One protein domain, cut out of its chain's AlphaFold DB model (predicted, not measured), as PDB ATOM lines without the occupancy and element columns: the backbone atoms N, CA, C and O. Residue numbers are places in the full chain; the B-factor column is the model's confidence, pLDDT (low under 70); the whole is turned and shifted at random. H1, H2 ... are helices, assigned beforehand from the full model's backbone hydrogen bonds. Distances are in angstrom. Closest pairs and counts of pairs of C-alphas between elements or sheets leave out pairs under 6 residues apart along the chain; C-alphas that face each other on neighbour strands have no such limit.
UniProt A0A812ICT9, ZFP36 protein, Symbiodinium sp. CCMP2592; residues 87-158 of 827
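This is residues 87 to 158 of the 827 residues of the protein "ZFP36 protein" of Symbiodinium sp. CCMP2592 (UniProt A0A812ICT9). The model has little regular structure: two small lobes of loops, residues 97 to 117 and 133 to 158, stand at opposite ends of a rod, joined by a thin strand-like stretch through residues 122 to 132. The short helix H1 lies between the lobes, off to one side, and H2 is part of the second lobe. The printed part has 72 residues, with two named helices, H1 then H2, and no named strand; the class is all helix, though these hold only 9 residues. It is only just loose, close to extended, with a radius of gyration of the C-alphas of 16.8 A, and spans 49 by 20 by 19 A.

H1, residues 87 to 91, begins at C-alpha 87 (-46.062, -15.696, -24.860) and is 6.2 A long. H2, residues 135 to 138, is 5.1 A long and ends at C-alpha 138 (-53.690, 3.699, -20.356).

H1 and H2 are apart. In H1 every O i to N i+4 pair is within hydrogen-bond range; H2 is too short for such a pair, and its one O i to N i+3 pair is not within range.

The two C-alphas farthest apart, of Asn 105 and Gly 141, are 48.8 A apart. The printed part has no cut, and the link from H1 to H2, 43 residues, is long. Residues 87 to 89 have pLDDT under 70.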
ATOM      1  N   PRO A  87     -47.021 -14.589 -24.777       62.25
ATOM      2  CA  PRO A  87     -46.062 -15.696 -24.860       62.25
ATOM      3  C   PRO A  87     -44.607 -15.272 -24.618       62.25
ATOM      4  O   PRO A  87     -43.985 -15.810 -23.711       62.25
ATOM      5  N   GLN A  88     -44.099 -14.230 -25.287       65.94
ATOM      6  CA  GLN A  88     -42.688 -13.803 -25.179       65.94
ATOM      7  C   GLN A  88     -42.254 -13.538 -23.722       65.94
ATOM      8  O   GLN A  88     -41.138 -13.855 -23.300       65.94
ATOM      9  N   ILE A  89     -43.168 -12.990 -22.915       68.19
ATOM     10  CA  ILE A  89     -42.953 -12.710 -21.486       68.19
ATOM     11  C   ILE A  89     -43.068 -13.984 -20.620       68.19
ATOM     12  O   ILE A  89     -42.487 -14.037 -19.539       68.19
ATOM     13  N   ARG A  90     -43.782 -15.024 -21.074       73.44
ATOM     14  CA  ARG A  90     -43.768 -16.367 -20.466       73.44
ATOM     15  C   ARG A  90     -42.436 -17.066 -20.738       73.44
ATOM     16  O   ARG A  90     -41.861 -17.612 -19.804       73.44
ATOM     17  N   ASP A  91     -41.926 -16.985 -21.962       78.44
ATOM     18  CA  ASP A  91     -40.678 -17.641 -22.372       78.44
ATOM     19  C   ASP A  91     -39.464 -17.014 -21.670       78.44
ATOM     20  O   ASP A  91     -38.599 -17.716 -21.147       78.44
ATOM     21  N   SER A  92     -39.479 -15.684 -21.521       75.94
ATOM     22  CA  SER A  92     -38.525 -14.924 -20.695       75.94
ATOM     23  C   SER A  92     -38.580 -15.279 -19.197       75.94
ATOM     24  O   SER A  92     -37.671 -14.938 -18.446       75.94
ATOM     25  N   LEU A  93     -39.647 -15.948 -18.745       82.50
ATOM     26  CA  LEU A  93     -39.816 -16.457 -17.381       82.50
ATOM     27  C   LEU A  93     -39.650 -17.986 -17.283       82.50
ATOM     28  O   LEU A  93     -39.784 -18.534 -16.182       82.50
ATOM     29  N   LYS A  94     -39.335 -18.688 -18.384       86.75
ATOM     30  CA  LYS A  94     -39.103 -20.139 -18.360       86.75
ATOM     31  C   LYS A  94     -37.858 -20.437 -17.523       86.75
ATOM     32  O   LYS A  94     -36.799 -19.845 -17.729       86.75
ATOM     33  N   TYR A  95     -38.008 -21.351 -16.568       86.06
ATOM     34  CA  TYR A  95     -36.979 -21.795 -15.625       86.06
ATOM     35  C   TYR A  95     -36.452 -20.728 -14.639       86.06
ATOM     36  O   TYR A  95     -35.471 -20.987 -13.954       86.06
ATOM     37  N   THR A  96     -37.096 -19.563 -14.447       84.75
ATOM     38  CA  THR A  96     -36.575 -18.549 -13.489       84.75
ATOM     39  C   THR A  96     -36.886 -18.832 -12.009       84.75
ATOM     40  O   THR A  96     -36.768 -17.945 -11.161       84.75
ATOM     41  N   ARG A  97     -37.406 -20.025 -11.689       87.25
ATOM     42  CA  ARG A  97     -37.758 -20.501 -10.338       87.25
ATOM     43  C   ARG A  97     -37.740 -22.030 -10.311       87.25
ATOM     44  O   ARG A  97     -38.243 -22.638 -11.253       87.25
ATOM     45  N   ILE A  98     -37.280 -22.629  -9.211       87.94
ATOM     46  CA  ILE A  98     -37.287 -24.088  -9.008       87.94
ATOM     47  C   ILE A  98     -38.725 -24.642  -8.961       87.94
ATOM     48  O   ILE A  98     -39.632 -24.060  -8.351       87.94
ATOM     49  N   CYS A  99     -38.936 -25.796  -9.593       90.25
ATOM     50  CA  CYS A  99     -40.188 -26.534  -9.608       90.25
ATOM     51  C   CYS A  99     -40.439 -27.227  -8.266       90.25
ATOM     52  O   CYS A  99     -39.903 -28.295  -7.978       90.25
ATOM     53  N   LYS A 100     -41.366 -26.669  -7.479       90.69
ATOM     54  CA  LYS A 100     -41.818 -27.233  -6.193       90.69
ATOM     55  C   LYS A 100     -42.289 -28.703  -6.273       90.69
ATOM     56  O   LYS A 100     -42.341 -29.384  -5.256       90.69
ATOM     57  N   TYR A 101     -42.699 -29.178  -7.450       89.94
ATOM     58  CA  TYR A 101     -43.172 -30.553  -7.638       89.94
ATOM     59  C   TYR A 101     -42.066 -31.517  -8.086       89.94
ATOM     60  O   TYR A 101     -42.229 -32.723  -7.909       89.94
ATOM     61  N   TRP A 102     -40.954 -31.014  -8.633       86.88
ATOM     62  CA  TRP A 102     -39.817 -31.844  -9.030       86.88
ATOM     63  C   TRP A 102     -39.058 -32.364  -7.810       86.88
ATOM     64  O   TRP A 102     -38.867 -33.567  -7.694       86.88
ATOM     65  N   SER A 103     -38.797 -31.509  -6.812       78.69
ATOM     66  CA  SER A 103     -38.214 -31.886  -5.508       78.69
ATOM     67  C   SER A 103     -39.131 -32.762  -4.624       78.69
ATOM     68  O   SER A 103     -39.008 -32.788  -3.402       78.69
ATOM     69  N   SER A 104     -40.128 -33.417  -5.214       81.81
ATOM     70  CA  SER A 104     -40.954 -34.458  -4.599       81.81
ATOM     71  C   SER A 104     -41.322 -35.558  -5.604       81.81
ATOM     72  O   SER A 104     -42.306 -36.254  -5.376       81.81
ATOM     73  N   ASN A 105     -40.643 -35.642  -6.756       82.19
ATOM     74  CA  ASN A 105     -40.938 -36.559  -7.866       82.19
ATOM     75  C   ASN A 105     -42.419 -36.569  -8.322       82.19
ATOM     76  O   ASN A 105     -42.929 -37.558  -8.837       82.19
ATOM     77  N   ARG A 106     -43.125 -35.437  -8.159       88.81
ATOM     78  CA  ARG A 106     -44.547 -35.243  -8.518       88.81
ATOM     79  C   ARG A 106     -44.746 -34.347  -9.751       88.81
ATOM     80  O   ARG A 106     -45.884 -34.022 -10.095       88.81
ATOM     81  N   CYS A 107     -43.675 -33.907 -10.415       87.81
ATOM     82  CA  CYS A 107     -43.775 -33.072 -11.612       87.81
ATOM     83  C   CYS A 107     -44.014 -33.918 -12.871       87.81
ATOM     84  O   CYS A 107     -43.082 -34.478 -13.439       87.81
ATOM     85  N   LYS A 108     -45.261 -33.948 -13.353       90.31
ATOM     86  CA  LYS A 108     -45.648 -34.664 -14.584       90.31
ATOM     87  C   LYS A 108     -45.228 -33.972 -15.896       90.31
ATOM     88  O   LYS A 108     -45.531 -34.489 -16.960       90.31
ATOM     89  N   LEU A 109     -44.590 -32.797 -15.838       86.12
ATOM     90  CA  LEU A 109     -44.304 -31.967 -17.022       86.12
ATOM     91  C   LEU A 109     -42.927 -32.218 -17.660       86.12
ATOM     92  O   LEU A 109     -42.687 -31.727 -18.758       86.12
ATOM     93  N   GLY A 110     -42.018 -32.946 -16.999       84.00
ATOM     94  CA  GLY A 110     -40.679 -33.224 -17.540       84.00
ATOM     95  C   GLY A 110     -39.953 -31.959 -18.023       84.00
ATOM     96  O   GLY A 110     -40.002 -30.923 -17.358       84.00
ATOM     97  N   LYS A 111     -39.321 -32.027 -19.202       82.06
ATOM     98  CA  LYS A 111     -38.602 -30.899 -19.832       82.06
ATOM     99  C   LYS A 111     -39.520 -29.722 -20.227       82.06
ATOM    100  O   LYS A 111     -39.057 -28.579 -20.284       82.06
ATOM    101  N   GLU A 112     -40.825 -29.970 -20.384       84.44
ATOM    102  CA  GLU A 112     -41.847 -28.947 -20.665       84.44
ATOM    103  C   GLU A 112     -42.335 -28.187 -19.427       84.44
ATOM    104  O   GLU A 112     -43.177 -27.287 -19.509       84.44
ATOM    105  N   CYS A 113     -41.772 -28.483 -18.257       87.62
ATOM    106  CA  CYS A 113     -41.983 -27.652 -17.090       87.62
ATOM    107  C   CYS A 113     -41.423 -26.240 -17.324       87.62
ATOM    108  O   CYS A 113     -40.272 -26.055 -17.703       87.62
ATOM    109  N   ASN A 114     -42.220 -25.209 -17.030       88.25
ATOM    110  CA  ASN A 114     -41.757 -23.817 -17.086       88.25
ATOM    111  C   ASN A 114     -40.952 -23.395 -15.835       88.25
ATOM    112  O   ASN A 114     -40.639 -22.217 -15.667       88.25
ATOM    113  N   PHE A 115     -40.626 -24.342 -14.952       89.88
ATOM    114  CA  PHE A 115     -39.891 -24.147 -13.703       89.88
ATOM    115  C   PHE A 115     -38.671 -25.073 -13.684       89.88
ATOM    116  O   PHE A 115     -38.793 -26.233 -14.065       89.88
ATOM    117  N   ALA A 116     -37.529 -24.578 -13.209       89.62
ATOM    118  CA  ALA A 116     -36.262 -25.304 -13.192       89.62
ATOM    119  C   ALA A 116     -36.349 -26.580 -12.343       89.62
ATOM    120  O   ALA A 116     -36.839 -26.555 -11.213       89.62
ATOM    121  N   HIS A 117     -35.885 -27.699 -12.877       89.25
ATOM    122  CA  HIS A 117     -35.811 -28.984 -12.187       89.25
ATOM    123  C   HIS A 117     -34.489 -29.163 -11.428       89.25
ATOM    124  O   HIS A 117     -34.426 -29.920 -10.462       89.25
ATOM    125  N   SER A 118     -33.458 -28.397 -11.770       83.56
ATOM    126  CA  SER A 118     -32.207 -28.315 -11.013       83.56
ATOM    127  C   SER A 118     -31.692 -26.876 -10.958       83.56
ATOM    128  O   SER A 118     -32.148 -26.021 -11.716       83.56
ATOM    129  N   GLU A 119     -30.706 -26.615 -10.098       85.50
ATOM    130  CA  GLU A 119     -30.002 -25.325 -10.072       85.50
ATOM    131  C   GLU A 119     -29.292 -25.035 -11.411       85.50
ATOM    132  O   GLU A 119     -29.206 -23.888 -11.833       85.50
ATOM    133  N   LEU A 120     -28.879 -26.080 -12.143       82.94
ATOM    134  CA  LEU A 120     -28.258 -25.977 -13.472       82.94
ATOM    135  C   LEU A 120     -29.218 -25.438 -14.551       82.94
ATOM    136  O   LEU A 120     -28.772 -24.879 -15.554       82.94
ATOM    137  N   GLU A 121     -30.529 -25.599 -14.350       86.75
ATOM    138  CA  GLU A 121     -31.572 -25.015 -15.201       86.75
ATOM    139  C   GLU A 121     -32.043 -23.638 -14.705       86.75
ATOM    140  O   GLU A 121     -32.740 -22.935 -15.443       86.75
ATOM    141  N   LEU A 122     -31.717 -23.248 -13.465       88.25
ATOM    142  CA  LEU A 122     -32.278 -22.060 -12.832       88.25
ATOM    143  C   LEU A 122     -31.745 -20.780 -13.486       88.25
ATOM    144  O   LEU A 122     -30.547 -20.507 -13.516       88.25
ATOM    145  N   ARG A 123     -32.664 -19.959 -14.003       82.31
ATOM    146  CA  ARG A 123     -32.337 -18.687 -14.660       82.31
ATOM    147  C   ARG A 123     -32.591 -17.498 -13.739       82.31
ATOM    148  O   ARG A 123     -33.595 -17.447 -13.030       82.31
ATOM    149  N   ASN A 124     -31.731 -16.487 -13.817       78.56
ATOM    150  CA  ASN A 124     -31.966 -15.210 -13.145       78.56
ATOM    151  C   ASN A 124     -33.256 -14.548 -13.662       78.56
ATOM    152  O   ASN A 124     -33.534 -14.553 -14.862       78.56
ATOM    153  N   GLN A 125     -34.059 -13.976 -12.760       77.31
ATOM    154  CA  GLN A 125     -35.327 -13.349 -13.138       77.31
ATOM    155  C   GLN A 125     -35.082 -12.022 -13.894       77.31
ATOM    156  O   GLN A 125     -34.424 -11.139 -13.340       77.31
ATOM    157  N   PRO A 126     -35.638 -11.823 -15.107       76.12
ATOM    158  CA  PRO A 126     -35.437 -10.595 -15.879       76.12
ATOM    159  C   PRO A 126     -36.111  -9.370 -15.238       76.12
ATOM    160  O   PRO A 126     -37.100  -9.483 -14.504       76.12
ATOM    161  N   ASP A 127     -35.621  -8.167 -15.562       75.44
ATOM    162  CA  ASP A 127     -36.270  -6.924 -15.139       75.44
ATOM    163  C   ASP A 127     -37.589  -6.681 -15.889       75.44
ATOM    164  O   ASP A 127     -37.612  -6.135 -16.987       75.44
ATOM    165  N   LEU A 128     -38.704  -7.017 -15.240       80.00
ATOM    166  CA  LEU A 128     -40.055  -6.748 -15.739       80.00
ATOM    167  C   LEU A 128     -40.581  -5.318 -15.474       80.00
ATOM    168  O   LEU A 128     -41.784  -5.092 -15.608       80.00
ATOM    169  N   ILE A 129     -39.757  -4.346 -15.053       83.69
ATOM    170  CA  ILE A 129     -40.231  -2.957 -14.922       83.69
ATOM    171  C   ILE A 129     -40.500  -2.371 -16.309       83.69
ATOM    172  O   ILE A 129     -39.629  -2.355 -17.175       83.69
ATOM    173  N   SER A 130     -41.708  -1.842 -16.481       81.31
ATOM    174  CA  SER A 130     -42.171  -1.166 -17.696       81.31
ATOM    175  C   SER A 130     -42.170  -2.046 -18.951       81.31
ATOM    176  O   SER A 130     -42.220  -1.531 -20.058       81.31
ATOM    177  N   THR A 131     -42.210  -3.376 -18.802       81.94
ATOM    178  CA  THR A 131     -42.321  -4.333 -19.928       81.94
ATOM    179  C   THR A 131     -43.763  -4.605 -20.369       81.94
ATOM    180  O   THR A 131     -44.026  -5.416 -21.255       81.94
ATOM    181  N   ARG A 132     -44.728  -3.931 -19.733       84.38
ATOM    182  CA  ARG A 132     -46.146  -3.869 -20.109       84.38
ATOM    183  C   ARG A 132     -46.688  -2.483 -19.790       84.38
ATOM    184  O   ARG A 132     -46.259  -1.876 -18.805       84.38
ATOM    185  N   LEU A 133     -47.665  -2.027 -20.572       86.94
ATOM    186  CA  LEU A 133     -48.381  -0.780 -20.311       86.94
ATOM    187  C   LEU A 133     -49.195  -0.860 -19.009       86.94
ATOM    188  O   LEU A 133     -49.807  -1.878 -18.673       86.94
ATOM    189  N   CYS A 134     -49.222   0.245 -18.274       88.75
ATOM    190  CA  CYS A 134     -49.999   0.421 -17.062       88.75
ATOM    191  C   CYS A 134     -51.477   0.575 -17.413       88.75
ATOM    192  O   CYS A 134     -51.909   1.648 -17.832       88.75
ATOM    193  N   PHE A 135     -52.279  -0.465 -17.174       87.62
ATOM    194  CA  PHE A 135     -53.723  -0.427 -17.431       87.62
ATOM    195  C   PHE A 135     -54.420   0.785 -16.782       87.62
ATOM    196  O   PHE A 135     -55.296   1.395 -17.389       87.62
ATOM    197  N   GLN A 136     -54.011   1.177 -15.569       88.38
ATOM    198  CA  GLN A 136     -54.588   2.321 -14.856       88.38
ATOM    199  C   GLN A 136     -54.294   3.659 -15.558       88.38
ATOM    200  O   GLN A 136     -55.173   4.513 -15.616       88.38
ATOM    201  N   PHE A 137     -53.084   3.835 -16.103       89.31
ATOM    202  CA  PHE A 137     -52.720   5.031 -16.867       89.31
ATOM    203  C   PHE A 137     -53.369   4.997 -18.256       89.31
ATOM    204  O   PHE A 137     -54.129   5.894 -18.600       89.31
ATOM    205  N   SER A 138     -53.181   3.900 -18.994       87.75
ATOM    206  CA  SER A 138     -53.690   3.699 -20.356       87.75
ATOM    207  C   SER A 138     -55.217   3.783 -20.491       87.75
ATOM    208  O   SER A 138     -55.696   3.969 -21.603       87.75
ATOM    209  N   SER A 139     -55.984   3.629 -19.403       85.06
ATOM    210  CA  SER A 139     -57.453   3.748 -19.419       85.06
ATOM    211  C   SER A 139     -58.002   5.033 -18.786       85.06
ATOM    212  O   SER A 139     -59.206   5.266 -18.879       85.06
ATOM    213  N   LYS A 140     -57.179   5.843 -18.094       85.38
ATOM    214  CA  LYS A 140     -57.647   7.013 -17.306       85.38
ATOM    215  C   LYS A 140     -56.701   8.225 -17.300       85.38
ATOM    216  O   LYS A 140     -56.919   9.151 -16.519       85.38
ATOM    217  N   GLY A 141     -55.612   8.185 -18.069       85.19
ATOM    218  CA  GLY A 141     -54.545   9.195 -18.110       85.19
ATOM    219  C   GLY A 141     -53.774   9.403 -16.796       85.19
ATOM    220  O   GLY A 141     -52.916  10.274 -16.726       85.19
ATOM    221  N   ARG A 142     -54.098   8.667 -15.721       87.44
ATOM    222  CA  ARG A 142     -53.596   8.926 -14.359       87.44
ATOM    223  C   ARG A 142     -53.383   7.634 -13.576       87.44
ATOM    224  O   ARG A 142     -54.318   6.867 -13.340       87.44
ATOM    225  N   CYS A 143     -52.154   7.418 -13.109       89.94
ATOM    226  CA  CYS A 143     -51.776   6.269 -12.287       89.94
ATOM    227  C   CYS A 143     -51.624   6.649 -10.811       89.94
ATOM    228  O   CYS A 143     -50.932   7.607 -10.479       89.94
ATOM    229  N   LYS A 144     -52.186   5.839  -9.905       87.31
ATOM    230  CA  LYS A 144     -52.057   6.032  -8.447       87.31
ATOM    231  C   LYS A 144     -50.637   5.812  -7.902       87.31
ATOM    232  O   LYS A 144     -50.384   6.150  -6.754       87.31
ATOM    233  N   ASN A 145     -49.740   5.234  -8.701       84.44
ATOM    234  CA  ASN A 145     -48.355   4.962  -8.311       84.44
ATOM    235  C   ASN A 145     -47.386   6.087  -8.725       84.44
ATOM    236  O   ASN A 145     -46.218   6.028  -8.346       84.44
ATOM    237  N   GLY A 146     -47.842   7.066  -9.522       85.44
ATOM    238  CA  GLY A 146     -46.972   8.070 -10.146       85.44
ATOM    239  C   GLY A 146     -45.818   7.436 -10.932       85.44
ATOM    240  O   GLY A 146     -45.927   6.305 -11.404       85.44
ATOM    241  N   GLU A 147     -44.693   8.139 -11.007       81.88
ATOM    242  CA  GLU A 147     -43.425   7.682 -11.610       81.88
ATOM    243  C   GLU A 147     -42.891   6.366 -11.013       81.88
ATOM    244  O   GLU A 147     -42.171   5.622 -11.669       81.88
ATOM    245  N   ASN A 148     -43.296   6.008  -9.787       81.94
ATOM    246  CA  ASN A 148     -42.952   4.731  -9.151       81.94
ATOM    247  C   ASN A 148     -43.806   3.543  -9.654       81.94
ATOM    248  O   ASN A 148     -43.834   2.467  -9.040       81.94
ATOM    249  N   CYS A 149     -44.529   3.707 -10.764       85.25
ATOM    250  CA  CYS A 149     -45.239   2.619 -11.417       85.25
ATOM    251  C   CYS A 149     -44.262   1.601 -12.025       85.25
ATOM    252  O   CYS A 149     -43.320   1.941 -12.725       85.25
ATOM    253  N   LYS A 150     -44.524   0.306 -11.812       85.75
ATOM    254  CA  LYS A 150     -43.727  -0.788 -12.402       85.75
ATOM    255  C   LYS A 150     -44.139  -1.136 -13.840       85.75
ATOM    256  O   LYS A 150     -43.670  -2.136 -14.373       85.75
ATOM    257  N   PHE A 151     -45.042  -0.361 -14.430       88.81
ATOM    258  CA  PHE A 151     -45.655  -0.587 -15.735       88.81
ATOM    259  C   PHE A 151     -45.643   0.729 -16.513       88.81
ATOM    260  O   PHE A 151     -45.964   1.766 -15.934       88.81
ATOM    261  N   ALA A 152     -45.329   0.662 -17.804       89.62
ATOM    262  CA  ALA A 152     -45.107   1.811 -18.672       89.62
ATOM    263  C   ALA A 152     -46.362   2.689 -18.809       89.62
ATOM    264  O   ALA A 152     -47.447   2.180 -19.095       89.62
ATOM    265  N   HIS A 153     -46.246   3.999 -18.627       90.75
ATOM    266  CA  HIS A 153     -47.349   4.940 -18.831       90.75
ATOM    267  C   HIS A 153     -47.574   5.298 -20.308       90.75
ATOM    268  O   HIS A 153     -48.712   5.559 -20.696       90.75
ATOM    269  N   GLY A 154     -46.545   5.204 -21.152       83.69
ATOM    270  CA  GLY A 154     -46.652   5.340 -22.608       83.69
ATOM    271  C   GLY A 154     -45.805   4.309 -23.355       83.69
ATOM    272  O   GLY A 154     -45.052   3.556 -22.739       83.69
ATOM    273  N   ARG A 155     -45.889   4.291 -24.695       81.25
ATOM    274  CA  ARG A 155     -44.974   3.486 -25.534       81.25
ATOM    275  C   ARG A 155     -43.507   3.899 -25.333       81.25
ATOM    276  O   ARG A 155     -42.641   3.039 -25.333       81.25
ATOM    277  N   SER A 156     -43.259   5.177 -25.048       76.88
ATOM    278  CA  SER A 156     -41.954   5.745 -24.678       76.88
ATOM    279  C   SER A 156     -41.311   5.127 -23.428       76.88
ATOM    280  O   SER A 156     -40.091   5.119 -23.309       76.88
ATOM    281  N   GLU A 157     -42.102   4.588 -22.497       83.19
ATOM    282  CA  GLU A 157     -41.595   3.868 -21.319       83.19
ATOM    283  C   GLU A 157     -41.545   2.342 -21.526       83.19
ATOM    284  O   GLU A 157     -41.028   1.621 -20.667       83.19
ATOM    285  N   LEU A 158     -42.127   1.828 -22.616       85.50
ATOM    286  CA  LEU A 158     -42.376   0.402 -22.814       85.50
ATOM    287  C   LEU A 158     -41.102  -0.323 -23.260       85.50
ATOM    288  O   LEU A 158     -40.723  -0.291 -24.426       85.50
TER     289      LEU A 158